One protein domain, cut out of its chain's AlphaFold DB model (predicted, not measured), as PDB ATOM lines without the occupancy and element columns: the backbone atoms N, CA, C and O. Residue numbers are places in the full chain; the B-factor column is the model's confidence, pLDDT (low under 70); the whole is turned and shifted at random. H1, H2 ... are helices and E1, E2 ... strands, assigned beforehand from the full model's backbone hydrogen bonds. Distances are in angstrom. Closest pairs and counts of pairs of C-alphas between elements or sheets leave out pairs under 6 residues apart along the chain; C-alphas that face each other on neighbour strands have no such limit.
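AT A GLANCE: This is residues 3 to 107 of the 115 residues of the protein "RF3_C domain-containing protein" of archaeon (UniProt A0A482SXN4). A curled, strongly twisted sheet of five short strands makes the core, with helix H2 packed over its strand E5 and helix H3 at the edge made by E3. Helix H1 lies off at one end of the elongated whole, beyond the other edge strand, E2, and residues 37 to 49 run back from it to E3. The printed part has 105 residues, with the named elements in the order E1, E2, H1, E3, H2, E4, E5, H3; the sheet, in the order E2, E1, E4, E5, E3, is antiparallel throughout, and the class is mixed, helices and strands. The whole is only just compact, close to loose, with a radius of gyration of the C-alphas of 15.3 A and spans of 47 by 28 by 19 A.

IN THESE COORDINATES: E1, residues 3 to 6, begins at C-alpha 3 (53.390, 91.813, 131.534) and is 10.5 A long. E2 is residues 16 to 18, 6.4 A. H1, residues 23 to 36, is the longest helix, 19.4 A, and ends at C-alpha 36 (59.100, 82.325, 146.248). E3, residues 50 to 54, is 12.9 A long, and H2, residues 57 to 66, is 14.8 A. E4, residues 74 to 78, and E5, residues 83 to 87, are each 12.9 A. H3, residues 90 to 99, is 14.3 A and ends at C-alpha 99 (49.833, 104.578, 106.534).

HOW THE PARTS SIT: E1 and E2 form a hairpin at 140 degrees, with N 4 and O 16 2.8 A apart, within hydrogen-bond range. The pairing of E1 is staggered: residues 3 to 4 pair with E2 and residues 4 to 6 with E4, where N 77 and O 5 are 2.7 A apart. E4 and E5 form a second hairpin, with N 76 and O 84 at 2.8 A. E5 and E3 are antiparallel at 152 degrees, with N 85 and O 52 at 2.8 A. Residues 53 to 54 of E3 also pair with residues 105 to 106, antiparallel. E3, H2 and E4 form a split strand-helix-strand unit, two strands that run the same way with E5 between them, and its crossover is right-handed. H2 is on the sheet, giving two layers, a sheet with a helix on one face. Its height over the sheet is 9.3 A, and it lies over E5 and along the strands, at 12 degrees to E5 on the local plane; their closest C-alphas are those of Trp 58 and Pro 83, 6.2 A. H3 only grazes the sheet, with residues 90 to 93, and the closest C-alphas of H3 and E5 are those of Leu 93 and Leu 87, 6.9 A. H1 only just is on the sheet, with 5 pairs of C-alphas within 10 A, and only grazes it with residues 24 to 28. The three helices are apart from each other. In H2 and H3 every O i to N i+4 pair is within hydrogen-bond range; in H1, 9 of 10 are.

THE WHOLE: The two C-alphas farthest apart, those of Asn 37 and Glu 99, are 48.0 A apart. The printed part has no cut, and its one long link is H1 to E3, 13 residues. The mean pLDDT of the printed part is 82.0, and residues 8 to 14 and 19 to 25 are under 70.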
ATOM      1  N   ILE A   3      53.556  93.200 131.975       82.75
ATOM      2  CA  ILE A   3      53.390  91.813 131.534       82.75
ATOM      3  C   ILE A   3      52.536  91.852 130.274       82.75
ATOM      4  O   ILE A   3      51.461  92.454 130.281       82.75
ATOM      5  N   LEU A   4      53.034  91.232 129.209       81.94
ATOM      6  CA  LEU A   4      52.352  91.088 127.932       81.94
ATOM      7  C   LEU A   4      52.023  89.613 127.678       81.94
ATOM      8  O   LEU A   4      52.781  88.724 128.081       81.94
ATOM      9  N   ARG A   5      50.900  89.352 127.011       84.94
ATOM     10  CA  ARG A   5      50.405  88.005 126.689       84.94
ATOM     11  C   ARG A   5      50.004  87.917 125.218       84.94
ATOM     12  O   ARG A   5      49.580  88.915 124.648       84.94
ATOM     13  N   ASP A   6      50.120  86.742 124.603       83.06
ATOM     14  CA  ASP A   6      49.550  86.526 123.267       83.06
ATOM     15  C   ASP A   6      48.011  86.597 123.344       83.06
ATOM     16  O   ASP A   6      47.391  86.069 124.275       83.06
ATOM     17  N   ARG A   7      47.383  87.249 122.357       76.12
ATOM     18  CA  ARG A   7      45.920  87.403 122.285       76.12
ATOM     19  C   ARG A   7      45.252  86.027 122.209       76.12
ATOM     20  O   ARG A   7      45.508  85.266 121.280       76.12
ATOM     21  N   GLY A   8      44.379  85.714 123.167       67.25
ATOM     22  CA  GLY A   8      43.676  84.425 123.219       67.25
ATOM     23  C   GLY A   8      44.547  83.232 123.634       67.25
ATOM     24  O   GLY A   8      44.090  82.093 123.546       67.25
ATOM     25  N   GLY A   9      45.780  83.469 124.096       60.31
ATOM     26  CA  GLY A   9      46.603  82.431 124.706       60.31
ATOM     27  C   GLY A   9      45.944  81.913 125.986       60.31
ATOM     28  O   GLY A   9      45.646  82.689 126.891       60.31
ATOM     29  N   GLY A  10      45.694  80.603 126.060       57.31
ATOM     30  CA  GLY A  10      45.270  79.950 127.301       57.31
ATOM     31  C   GLY A  10      46.341  80.052 128.398       57.31
ATOM     32  O   GLY A  10      47.399  80.644 128.201       57.31
ATOM     33  N   ASN A  11      46.099  79.425 129.553       55.88
ATOM     34  CA  ASN A  11      47.027  79.451 130.698       55.88
ATOM     35  C   ASN A  11      48.450  78.920 130.393       55.88
ATOM     36  O   ASN A  11      49.347  79.125 131.204       55.88
ATOM     37  N   ASP A  12      48.664  78.275 129.244       54.62
ATOM     38  CA  ASP A  12      49.954  77.761 128.761       54.62
ATOM     39  C   ASP A  12      50.796  78.781 127.961       54.62
ATOM     40  O   ASP A  12      51.887  78.451 127.492       54.62
ATOM     41  N   ALA A  13      50.326  80.019 127.764       63.41
ATOM     42  CA  ALA A  13      51.106  81.044 127.070       63.41
ATOM     43  C   ALA A  13      52.229  81.603 127.966       63.41
ATOM     44  O   ALA A  13      51.976  82.102 129.064       63.41
ATOM     45  N   TYR A  14      53.473  81.567 127.477       68.25
ATOM     46  CA  TYR A  14      54.621  82.144 128.181       68.25
ATOM     47  C   TYR A  14      54.468  83.671 128.308       68.25
ATOM     48  O   TYR A  14      54.394  84.363 127.288       68.25
ATOM     49  N   PRO A  15      54.433  84.229 129.533       73.19
ATOM     50  CA  PRO A  15      54.287  85.665 129.722       73.19
ATOM     51  C   PRO A  15      55.553  86.404 129.280       73.19
ATOM     52  O   PRO A  15      56.672  86.010 129.614       73.19
ATOM     53  N   LEU A  16      55.376  87.520 128.571       78.12
ATOM     54  CA  LEU A  16      56.473  88.372 128.123       78.12
ATOM     55  C   LEU A  16      56.631  89.554 129.079       78.12
ATOM     56  O   LEU A  16      55.725  90.367 129.262       78.12
ATOM     57  N   LEU A  17      57.808  89.654 129.689       76.00
ATOM     58  CA  LEU A  17      58.168  90.733 130.601       76.00
ATOM     59  C   LEU A  17      58.798  91.905 129.840       76.00
ATOM     60  O   LEU A  17      59.871  91.778 129.255       76.00
ATOM     61  N   ALA A  18      58.137  93.062 129.874       74.75
ATOM     62  CA  ALA A  18      58.619  94.298 129.267       74.75
ATOM     63  C   ALA A  18      59.076  95.295 130.347       74.75
ATOM     64  O   ALA A  18      58.316  95.702 131.237       74.75
ATOM     65  N   ALA A  19      60.336  95.718 130.258       69.81
ATOM     66  CA  ALA A  19      60.953  96.680 131.163       69.81
ATOM     67  C   ALA A  19      61.684  97.780 130.384       69.81
ATOM     68  O   ALA A  19      62.181  97.551 129.285       69.81
ATOM     69  N   VAL A  20      61.750  98.978 130.970       59.91
ATOM     70  CA  VAL A  20      62.398 100.152 130.356       59.91
ATOM     71  C   VAL A  20      63.927 100.097 130.525       59.91
ATOM     72  O   VAL A  20      64.654 100.740 129.775       59.91
ATOM     73  N   GLY A  21      64.434  99.286 131.463       58.91
ATOM     74  CA  GLY A  21      65.860  98.990 131.627       58.91
ATOM     75  C   GLY A  21      66.096  97.570 132.151       58.91
ATOM     76  O   GLY A  21      65.296  97.062 132.938       58.91
ATOM     77  N   GLY A  22      67.198  96.940 131.725       61.41
ATOM     78  CA  GLY A  22      67.511  95.530 132.019       61.41
ATOM     79  C   GLY A  22      67.589  95.195 133.512       61.41
ATOM     80  O   GLY A  22      67.106  94.148 133.927       61.41
ATOM     81  N   LEU A  23      68.062  96.131 134.339       67.44
ATOM     82  CA  LEU A  23      68.183  95.947 135.790       67.44
ATOM     83  C   LEU A  23      66.836  95.651 136.481       67.44
ATOM     84  O   LEU A  23      66.790  94.966 137.497       67.44
ATOM     85  N   GLN A  24      65.716  96.129 135.927       61.81
ATOM     86  CA  GLN A  24      64.390  95.837 136.485       61.81
ATOM     87  C   GLN A  24      63.984  94.367 136.307       61.81
ATOM     88  O   GLN A  24      63.177  93.878 137.093       61.81
ATOM     89  N   LEU A  25      64.526  93.671 135.301       67.56
ATOM     90  CA  LEU A  25      64.273  92.246 135.071       67.56
ATOM     91  C   LEU A  25      65.066  91.384 136.059       67.56
ATOM     92  O   LEU A  25      64.513  90.453 136.638       67.56
ATOM     93  N   GLU A  26      66.323  91.746 136.318       70.06
ATOM     94  CA  GLU A  26      67.193  91.038 137.268       70.06
ATOM     95  C   GLU A  26      66.616  91.045 138.690       70.06
ATOM     96  O   GLU A  26      66.607  90.015 139.363       70.06
ATOM     97  N   VAL A  27      66.044  92.176 139.125       78.44
ATOM     98  CA  VAL A  27      65.382  92.275 140.437       78.44
ATOM     99  C   VAL A  27      64.197  91.309 140.545       78.44
ATOM    100  O   VAL A  27      63.970  90.746 141.611       78.44
ATOM    101  N   VAL A  28      63.438  91.079 139.471       75.94
ATOM    102  CA  VAL A  28      62.293  90.148 139.504       75.94
ATOM    103  C   VAL A  28      62.741  88.709 139.610       75.94
ATOM    104  O   VAL A  28      62.205  87.985 140.445       75.94
ATOM    105  N   VAL A  29      63.712  88.312 138.790       77.00
ATOM    106  CA  VAL A  29      64.267  86.954 138.830       77.00
ATOM    107  C   VAL A  29      64.800  86.666 140.226       77.00
ATOM    108  O   VAL A  29      64.412  85.670 140.831       77.00
ATOM    109  N   TYR A  30      65.566  87.603 140.792       79.94
ATOM    110  CA  TYR A  30      66.090  87.477 142.147       79.94
ATOM    111  C   TYR A  30      64.983  87.242 143.184       79.94
ATOM    112  O   TYR A  30      65.093  86.327 144.000       79.94
ATOM    113  N   ARG A  31      63.897  88.030 143.145       80.38
ATOM    114  CA  ARG A  31      62.782  87.893 144.098       80.38
ATOM    115  C   ARG A  31      62.007  86.592 143.903       80.38
ATOM    116  O   ARG A  31      61.649  85.967 144.893       80.38
ATOM    117  N   LEU A  32      61.760  86.163 142.666       80.12
ATOM    118  CA  LEU A  32      61.091  84.885 142.394       80.12
ATOM    119  C   LEU A  32      61.893  83.703 142.947       80.12
ATOM    120  O   LEU A  32      61.326  82.821 143.593       80.12
ATOM    121  N   GLU A  33      63.211  83.728 142.778       83.56
ATOM    122  CA  GLU A  33      64.088  82.682 143.296       83.56
ATOM    123  C   GLU A  33      64.197  82.714 144.824       83.56
ATOM    124  O   GLU A  33      64.059  81.675 145.465       83.56
ATOM    125  N   HIS A  34      64.407  83.891 145.421       82.19
ATOM    126  CA  HIS A  34      64.728  84.006 146.849       82.19
ATOM    127  C   HIS A  34      63.504  84.111 147.765       82.19
ATOM    128  O   HIS A  34      63.547  83.611 148.887       82.19
ATOM    129  N   GLU A  35      62.422  84.767 147.332       84.56
ATOM    130  CA  GLU A  35      61.208  84.934 148.149       84.56
ATOM    131  C   GLU A  35      60.186  83.820 147.891       84.56
ATOM    132  O   GLU A  35      59.456  83.440 148.805       84.56
ATOM    133  N   TYR A  36      60.138  83.277 146.668       82.56
ATOM    134  CA  TYR A  36      59.100  82.325 146.248       82.56
ATOM    135  C   TYR A  36      59.633  80.931 145.898       82.56
ATOM    136  O   TYR A  36      58.837  80.059 145.549       82.56
ATOM    137  N   ASN A  37      60.948  80.692 146.011       82.94
ATOM    138  CA  ASN A  37      61.590  79.415 145.677       82.94
ATOM    139  C   ASN A  37      61.235  78.920 144.256       82.94
ATOM    140  O   ASN A  37      61.158  77.717 143.995       82.94
ATOM    141  N   ALA A  38      60.983  79.866 143.346       80.75
ATOM    142  CA  ALA A  38      60.514  79.631 141.991       80.75
ATOM    143  C   ALA A  38      61.656  79.919 141.000       80.75
ATOM    144  O   ALA A  38      61.861  81.082 140.639       80.75
ATOM    145  N   PRO A  39      62.419  78.896 140.565       77.12
ATOM    146  CA  PRO A  39      63.499  79.089 139.603       77.12
ATOM    147  C   PRO A  39      62.946  79.634 138.282       77.12
ATOM    148  O   PRO A  39      61.989  79.087 137.730       77.12
ATOM    149  N   CYS A  40      63.546  80.712 137.775       75.12
ATOM    150  CA  CYS A  40      63.084  81.410 136.579       75.12
ATOM    151  C   CYS A  40      64.246  81.617 135.602       75.12
ATOM    152  O   CYS A  40      65.339  82.000 136.001       75.12
ATOM    153  N   SER A  41      64.007  81.381 134.311       74.38
ATOM    154  CA  SER A  41      64.973  81.662 133.245       74.38
ATOM    155  C   SER A  41      64.411  82.739 132.327       74.38
ATOM    156  O   SER A  41      63.235  82.689 131.962       74.38
ATOM    157  N   LEU A  42      65.244  83.711 131.956       71.94
ATOM    158  CA  LEU A  42      64.881  84.765 131.016       71.94
ATOM    159  C   LEU A  42      65.440  84.451 129.631       71.94
ATOM    160  O   LEU A  42      66.645  84.279 129.458       71.94
ATOM    161  N   GLU A  43      64.566  84.465 128.629       75.75
ATOM    162  CA  GLU A  43      64.966  84.488 127.227       75.75
ATOM    163  C   GLU A  43      64.814  85.910 126.677       75.75
ATOM    164  O   GLU A  43      63.726  86.491 126.670       75.75
ATOM    165  N   HIS A  44      65.919  86.498 126.219       73.69
ATOM    166  CA  HIS A  44      65.892  87.828 125.623       73.69
ATOM    167  C   HIS A  44      65.321  87.773 124.206       73.69
ATOM    168  O   HIS A  44      65.935  87.229 123.288       73.69
ATOM    169  N   LEU A  45      64.187  88.441 123.995       75.06
ATOM    170  CA  LEU A  45      63.598  88.610 122.669       75.06
ATOM    171  C   LEU A  45      64.342  89.687 121.869       75.06
ATOM    172  O   LEU A  45      63.892  90.822 121.744       75.06
ATOM    173  N   SER A  46      65.476  89.314 121.278       71.75
ATOM    174  CA  SER A  46      66.331  90.199 120.468       71.75
ATOM    175  C   SER A  46      65.687  90.686 119.161       71.75
ATOM    176  O   SER A  46      66.170  91.628 118.538       71.75
ATOM    177  N   THR A  47      64.593  90.052 118.730       76.12
ATOM    178  CA  THR A  47      63.918  90.364 117.460       76.12
ATOM    179  C   THR A  47      63.095  91.654 117.526       76.12
ATOM    180  O   THR A  47      62.884  92.287 116.491       76.12
ATOM    181  N   TYR A  48      62.644  92.069 118.713       82.50
ATOM    182  CA  TYR A  48      61.800  93.251 118.899       82.50
ATOM    183  C   TYR A  48      62.530  94.295 119.739       82.50
ATOM    184  O   TYR A  48      63.111  93.977 120.770       82.50
ATOM    185  N   SER A  49      62.487  95.550 119.299       82.19
ATOM    186  CA  SER A  49      63.164  96.665 119.978       82.19
ATOM    187  C   SER A  49      62.202  97.746 120.464       82.19
ATOM    188  O   SER A  49      62.578  98.592 121.271       82.19
ATOM    189  N   LEU A  50      60.955  97.731 119.988       85.44
ATOM    190  CA  LEU A  50      59.955  98.744 120.298       85.44
ATOM    191  C   LEU A  50      58.629  98.088 120.667       85.44
ATOM    192  O   LEU A  50      58.197  97.148 120.005       85.44
ATOM    193  N   ALA A  51      57.962  98.649 121.670       88.88
ATOM    194  CA  ALA A  51      56.580  98.340 122.017       88.88
ATOM    195  C   ALA A  51      55.723  99.610 121.906       88.88
ATOM    196  O   ALA A  51      56.160 100.686 122.336       88.88
ATOM    197  N   ARG A  52      54.531  99.514 121.315       90.81
ATOM    198  CA  ARG A  52      53.556 100.614 121.225       90.81
ATOM    199  C   ARG A  52      52.159 100.127 121.565       90.81
ATOM    200  O   ARG A  52      51.729  99.111 121.031       90.81
ATOM    201  N   TRP A  53      51.458 100.865 122.415       92.50
ATOM    202  CA  TRP A  53      50.036 100.641 122.660       92.50
ATOM    203  C   TRP A  53      49.227 101.159 121.475       92.50
ATOM    204  O   TRP A  53      49.598 102.167 120.875       92.50
ATOM    205  N   VAL A  54      48.149 100.462 121.128       92.12
ATOM    206  CA  VAL A  54      47.249 100.848 120.035       92.12
ATOM    207  C   VAL A  54      46.014 101.506 120.648       92.12
ATOM    208  O   VAL A  54      45.150 100.823 121.200       92.12
ATOM    209  N   GLY A  55      45.940 102.836 120.576       89.00
ATOM    210  CA  GLY A  55      44.809 103.614 121.088       89.00
ATOM    211  C   GLY A  55      43.517 103.385 120.298       89.00
ATOM    212  O   GLY A  55      42.430 103.455 120.863       89.00
ATOM    213  N   GLY A  56      43.633 102.994 119.023       87.25
ATOM    214  CA  GLY A  56      42.504 102.603 118.170       87.25
ATOM    215  C   GLY A  56      41.810 101.293 118.579       87.25
ATOM    216  O   GLY A  56      40.815 100.910 117.967       87.25
ATOM    217  N   GLY A  57      42.316 100.596 119.602       89.94
ATOM    218  CA  GLY A  57      41.742  99.349 120.100       89.94
ATOM    219  C   GLY A  57      41.920  98.160 119.151       89.94
ATOM    220  O   GLY A  57      42.679  98.206 118.182       89.94
ATOM    221  N   TRP A  58      41.238  97.055 119.461       90.62
ATOM    222  CA  TRP A  58      41.384  95.791 118.731       90.62
ATOM    223  C   TRP A  58      40.841  95.842 117.300       90.62
ATOM    224  O   TRP A  58      41.435  95.225 116.425       90.62
ATOM    225  N   ASP A  59      39.794  96.627 117.038       92.50
ATOM    226  CA  ASP A  59      39.242  96.801 115.686       92.50
ATOM    227  C   ASP A  59      40.281  97.397 114.718       92.50
ATOM    228  O   ASP A  59      40.484  96.903 113.609       92.50
ATOM    229  N   ALA A  60      41.039  98.395 115.186       91.56
ATOM    230  CA  ALA A  60      42.145  98.971 114.431       91.56
ATOM    231  C   ALA A  60      43.268  97.951 114.172       91.56
ATOM    232  O   ALA A  60      43.831  97.916 113.076       91.56
ATOM    233  N   VAL A  61      43.589  97.104 115.152       91.69
ATOM    234  CA  VAL A  61      44.570  96.024 114.963       91.69
ATOM    235  C   VAL A  61      44.085  95.022 113.922       91.69
ATOM    236  O   VAL A  61      44.831  94.718 112.995       91.69
ATOM    237  N   ASP A  62      42.840  94.561 114.036       91.94
ATOM    238  CA  ASP A  62      42.238  93.580 113.131       91.94
ATOM    239  C   ASP A  62      42.199  94.112 111.695       91.94
ATOM    240  O   ASP A  62      42.537  93.409 110.740       91.94
ATOM    241  N   LYS A  63      41.878  95.395 111.524       92.19
ATOM    242  CA  LYS A  63      41.970  96.071 110.230       92.19
ATOM    243  C   LYS A  63      43.401  96.079 109.682       92.19
ATOM    244  O   LYS A  63      43.614  95.694 108.534       92.19
ATOM    245  N   ALA A  64      44.382  96.489 110.486       90.25
ATOM    246  CA  ALA A  64      45.781  96.546 110.058       90.25
ATOM    247  C   ALA A  64      46.360  95.157 109.742       90.25
ATOM    248  O   ALA A  64      47.222  95.029 108.866       90.25
ATOM    249  N   GLU A  65      45.897  94.119 110.436       89.19
ATOM    250  CA  GLU A  65      46.259  92.728 110.173       89.19
ATOM    251  C   GLU A  65      45.693  92.250 108.831       89.19
ATOM    252  O   GLU A  65      46.450  91.760 107.992       89.19
ATOM    253  N   ASN A  66      44.404  92.498 108.579       89.56
ATOM    254  CA  ASN A  66      43.745  92.182 107.306       89.56
ATOM    255  C   ASN A  66      44.366  92.925 106.112       89.56
ATOM    256  O   ASN A  66      44.454  92.386 105.011       89.56
ATOM    257  N   GLU A  67      44.840  94.153 106.326       89.94
ATOM    258  CA  GLU A  67      45.562  94.944 105.322       89.94
ATOM    259  C   GLU A  67      47.032  94.501 105.146       89.94
ATOM    260  O   GLU A  67      47.764  95.087 104.346       89.94
ATOM    261  N   GLY A  68      47.504  93.494 105.894       87.62
ATOM    262  CA  GLY A  68      48.883  92.997 105.835       87.62
ATOM    263  C   GLY A  68      49.925  93.979 106.384       87.62
ATOM    264  O   GLY A  68      51.129  93.823 106.166       87.62
ATOM    265  N   ARG A  69      49.499  95.009 107.119       87.44
ATOM    266  CA  ARG A  69      50.380  96.086 107.596       87.44
ATOM    267  C   ARG A  69      51.196  95.680 108.811       87.44
ATOM    268  O   ARG A  69      52.286  96.210 109.018       87.44
ATOM    269  N   LEU A  70      50.740  94.686 109.567       86.19
ATOM    270  CA  LEU A  70      51.429  94.185 110.760       86.19
ATOM    271  C   LEU A  70      52.486  93.106 110.463       86.19
ATOM    272  O   LEU A  70      53.101  92.581 111.389       86.19
ATOM    273  N   VAL A  71      52.774  92.817 109.185       83.19
ATOM    274  CA  VAL A  71      53.792  91.827 108.798       83.19
ATOM    275  C   VAL A  71      55.138  92.140 109.450       83.19
ATOM    276  O   VAL A  71      55.710  93.224 109.288       83.19
ATOM    277  N   GLY A  72      55.654  91.150 110.181       80.94
ATOM    278  CA  GLY A  72      56.925  91.233 110.891       80.94
ATOM    279  C   GLY A  72      56.878  91.950 112.240       80.94
ATOM    280  O   GLY A  72      57.922  92.056 112.882       80.94
ATOM    281  N   GLY A  73      55.711  92.429 112.666       85.56
ATOM    282  CA  GLY A  73      55.428  92.767 114.056       85.56
ATOM    283  C   GLY A  73      54.749  91.602 114.772       85.56
ATOM    284  O   GLY A  73      54.336  90.629 114.142       85.56
ATOM    285  N   ARG A  74      54.638  91.707 116.096       88.56
ATOM    286  CA  ARG A  74      53.805  90.811 116.903       88.56
ATOM    287  C   ARG A  74      52.790  91.635 117.680       88.56
ATOM    288  O   ARG A  74      53.140  92.673 118.232       88.56
ATOM    289  N   VAL A  75      51.555  91.159 117.719       90.25
ATOM    290  CA  VAL A  75      50.483  91.743 118.519       90.25
ATOM    291  C   VAL A  75      50.416  90.999 119.847       90.25
ATOM    292  O   VAL A  75      50.346  89.775 119.864       90.25
ATOM    293  N   MET A  76      50.438  91.743 120.944       89.69
ATOM    294  CA  MET A  76      50.288  91.250 122.306       89.69
ATOM    295  C   MET A  76      49.159  91.997 123.013       89.69
ATOM    296  O   MET A  76      48.673  93.023 122.541       89.69
ATOM    297  N   GLU A  77      48.777  91.496 124.174       88.94
ATOM    298  CA  GLU A  77      47.804  92.073 125.085       88.94
ATOM    299  C   GLU A  77      48.503  92.492 126.385       88.94
ATOM    300  O   GLU A  77      49.320  91.737 126.921       88.94
ATOM    301  N   ASP A  78      48.215  93.693 126.890       88.44
ATOM    302  CA  ASP A  78      48.658  94.111 128.223       88.44
ATOM    303  C   ASP A  78      47.779  93.522 129.342       88.44
ATOM    304  O   ASP A  78      46.760  92.879 129.113       88.44
ATOM    305  N   GLN A  79      48.151  93.759 130.600       83.44
ATOM    306  CA  GLN A  79      47.396  93.270 131.762       83.44
ATOM    307  C   GLN A  79      45.934  93.759 131.856       83.44
ATOM    308  O   GLN A  79      45.177  93.228 132.666       83.44
ATOM    309  N   TRP A  80      45.546  94.768 131.072       84.25
ATOM    310  CA  TRP A  80      44.201  95.343 131.028       84.25
ATOM    311  C   TRP A  80      43.441  94.974 129.747       84.25
ATOM    312  O   TRP A  80      42.412  95.583 129.454       84.25
ATOM    313  N   GLY A  81      43.920  93.998 128.972       85.31
ATOM    314  CA  GLY A  81      43.229  93.545 127.766       85.31
ATOM    315  C   GLY A  81      43.482  94.415 126.533       85.31
ATOM    316  O   GLY A  81      42.746  94.311 125.549       85.31
ATOM    317  N   ARG A  82      44.476  95.313 126.569       88.62
ATOM    318  CA  ARG A  82      44.693  96.291 125.493       88.62
ATOM    319  C   ARG A  82      45.763  95.840 124.506       88.62
ATOM    320  O   ARG A  82      46.779  95.286 124.929       88.62
ATOM    321  N   PRO A  83      45.585  96.137 123.210       91.25
ATOM    322  CA  PRO A  83      46.543  95.754 122.186       91.25
ATOM    323  C   PRO A  83      47.870  96.515 122.295       91.25
ATOM    324  O   PRO A  83      47.916  97.747 122.360       91.25
ATOM    325  N   VAL A  84      48.962  95.756 122.235       91.31
ATOM    326  CA  VAL A  84      50.349  96.224 122.215       91.31
ATOM    327  C   VAL A  84      51.066  95.628 121.010       91.31
ATOM    328  O   VAL A  84      51.140  94.416 120.847       91.31
ATOM    329  N   LEU A  85      51.651  96.478 120.173       90.94
ATOM    330  CA  LEU A  85      52.465  96.070 119.034       90.94
ATOM    331  C   LEU A  85      53.940  96.022 119.406       90.94
ATOM    332  O   LEU A  85      54.524  97.031 119.805       90.94
ATOM    333  N   LEU A  86      54.555  94.863 119.193       89.94
ATOM    334  CA  LEU A  86      55.995  94.666 119.219       89.94
ATOM    335  C   LEU A  86      56.554  94.830 117.807       89.94
ATOM    336  O   LEU A  86      56.189  94.107 116.879       89.94
ATOM    337  N   LEU A  87      57.464  95.786 117.649       88.94
ATOM    338  CA  LEU A  87      58.064  96.160 116.374       88.94
ATOM    339  C   LEU A  87      59.574  95.923 116.411       88.94
ATOM    340  O   LEU A  87      60.243  96.106 117.431       88.94
ATOM    341  N   ARG A  88      60.127  95.534 115.260       85.00
ATOM    342  CA  ARG A  88      61.559  95.226 115.129       85.00
ATOM    343  C   ARG A  88      62.444  96.463 115.092       85.00
ATOM    344  O   ARG A  88      63.579  96.413 115.555       85.00
ATOM    345  N   ASN A  89      61.952  97.558 114.517       84.31
ATOM    346  CA  ASN A  89      62.719  98.784 114.326       84.31
ATOM    347  C   ASN A  89      61.810 100.016 114.190       84.31
ATOM    348  O   ASN A  89      60.594  99.909 114.017       84.31
ATOM    349  N   THR A  90      62.430 101.194 114.248       84.62
ATOM    350  CA  THR A  90      61.768 102.500 114.109       84.62
ATOM    351  C   THR A  90      61.217 102.745 112.709       84.62
ATOM    352  O   THR A  90      60.236 103.464 112.567       84.62
ATOM    353  N   TRP A  91      61.791 102.126 111.674       88.12
ATOM    354  CA  TRP A  91      61.277 102.246 110.308       88.12
ATOM    355  C   TRP A  91      59.842 101.716 110.207       88.12
ATOM    356  O   TRP A  91      58.962 102.432 109.738       88.12
ATOM    357  N   LYS A  92      59.575 100.519 110.751       87.12
ATOM    358  CA  LYS A  92      58.225  99.937 110.769       87.12
ATOM    359  C   LYS A  92      57.243 100.791 111.572       87.12
ATOM    360  O   LYS A  92      56.088 100.915 111.178       87.12
ATOM    361  N   LEU A  93      57.704 101.387 112.674       88.44
ATOM    362  CA  LEU A  93      56.911 102.334 113.457       88.44
ATOM    363  C   LEU A  93      56.502 103.549 112.615       88.44
ATOM    364  O   LEU A  93      55.331 103.911 112.606       88.44
ATOM    365  N   ASN A  94      57.449 104.147 111.895       89.50
ATOM    366  CA  ASN A  94      57.189 105.330 111.079       89.50
ATOM    367  C   ASN A  94      56.234 105.025 109.918       89.50
ATOM    368  O   ASN A  94      55.306 105.793 109.695       89.50
ATOM    369  N   SER A  95      56.400 103.885 109.238       89.94
ATOM    370  CA  SER A  95      55.462 103.431 108.199       89.94
ATOM    371  C   SER A  95      54.037 103.290 108.734       89.94
ATOM    372  O   SER A  95      53.095 103.795 108.137       89.94
ATOM    373  N   LEU A  96      53.863 102.666 109.905       90.44
ATOM    374  CA  LEU A  96      52.539 102.544 110.522       90.44
ATOM    375  C   LEU A  96      51.962 103.902 110.937       90.44
ATOM    376  O   LEU A  96      50.753 104.092 110.856       90.44
ATOM    377  N   HIS A  97      52.806 104.846 111.354       88.62
ATOM    378  CA  HIS A  97      52.359 106.190 111.707       88.62
ATOM    379  C   HIS A  97      51.846 106.977 110.487       88.62
ATOM    380  O   HIS A  97      50.948 107.802 110.639       88.62
ATOM    381  N   ASP A  98      52.389 106.722 109.297       88.88
ATOM    382  CA  ASP A  98      51.973 107.378 108.052       88.88
ATOM    383  C   ASP A  98      50.750 106.686 107.424       88.88
ATOM    384  O   ASP A  98      49.736 107.315 107.123       88.88
ATOM    385  N   GLU A  99      50.805 105.360 107.305       88.62
ATOM    386  CA  GLU A  99      49.833 104.578 106.534       88.62
ATOM    387  C   GLU A  99      48.620 104.135 107.366       88.62
ATOM    388  O   GLU A  99      47.530 103.909 106.828       88.62
ATOM    389  N   ALA A 100      48.794 103.975 108.680       89.44
ATOM    390  CA  ALA A 100      47.813 103.406 109.601       89.44
ATOM    391  C   ALA A 100      47.604 104.308 110.828       89.44
ATOM    392  O   ALA A 100      47.615 103.855 111.972       89.44
ATOM    393  N   THR A 101      47.351 105.594 110.577       90.44
ATOM    394  CA  THR A 101      47.046 106.607 111.606       90.44
ATOM    395  C   THR A 101      45.904 106.203 112.541       90.44
ATOM    396  O   THR A 101      45.916 106.567 113.714       90.44
ATOM    397  N   TYR A 102      44.957 105.392 112.059       91.25
ATOM    398  CA  TYR A 102      43.851 104.847 112.851       91.25
ATOM    399  C   TYR A 102      44.293 103.914 113.996       91.25
ATOM    400  O   TYR A 102      43.488 103.630 114.876       91.25
ATOM    401  N   LEU A 103      45.542 103.428 114.003       90.94
ATOM    402  CA  LEU A 103      46.079 102.646 115.120       90.94
ATOM    403  C   LEU A 103      46.297 103.501 116.379       90.94
ATOM    404  O   LEU A 103      46.284 102.949 117.474       90.94
ATOM    405  N   ASP A 104      46.495 104.818 116.247       91.06
ATOM    406  CA  ASP A 104      46.842 105.718 117.360       91.06
ATOM    407  C   ASP A 104      47.970 105.137 118.240       91.06
ATOM    408  O   ASP A 104      47.766 104.711 119.377       91.06
ATOM    409  N   LEU A 105      49.172 105.007 117.666       90.12
ATOM    410  CA  LEU A 105      50.296 104.333 118.322       90.12
ATOM    411  C   LEU A 105      50.897 105.183 119.446       90.12
ATOM    412  O   LEU A 105      51.537 106.204 119.193       90.12
ATOM    413  N   GLN A 106      50.806 104.701 120.684       88.88
ATOM    414  CA  GLN A 106      51.271 105.411 121.875       88.88
ATOM    415  C   GLN A 106      52.523 104.763 122.499       88.88
ATOM    416  O   GLN A 106      52.626 103.533 122.576       88.88
ATOM    417  N   PRO A 107      53.512 105.557 122.960       85.94
ATOM    418  CA  PRO A 107      54.743 105.037 123.563       85.94
ATOM    419  C   PRO A 107      54.604 104.656 125.045       85.94
ATOM    420  O   PRO A 107      55.546 104.103 125.612       85.94
TER     421      PRO A 107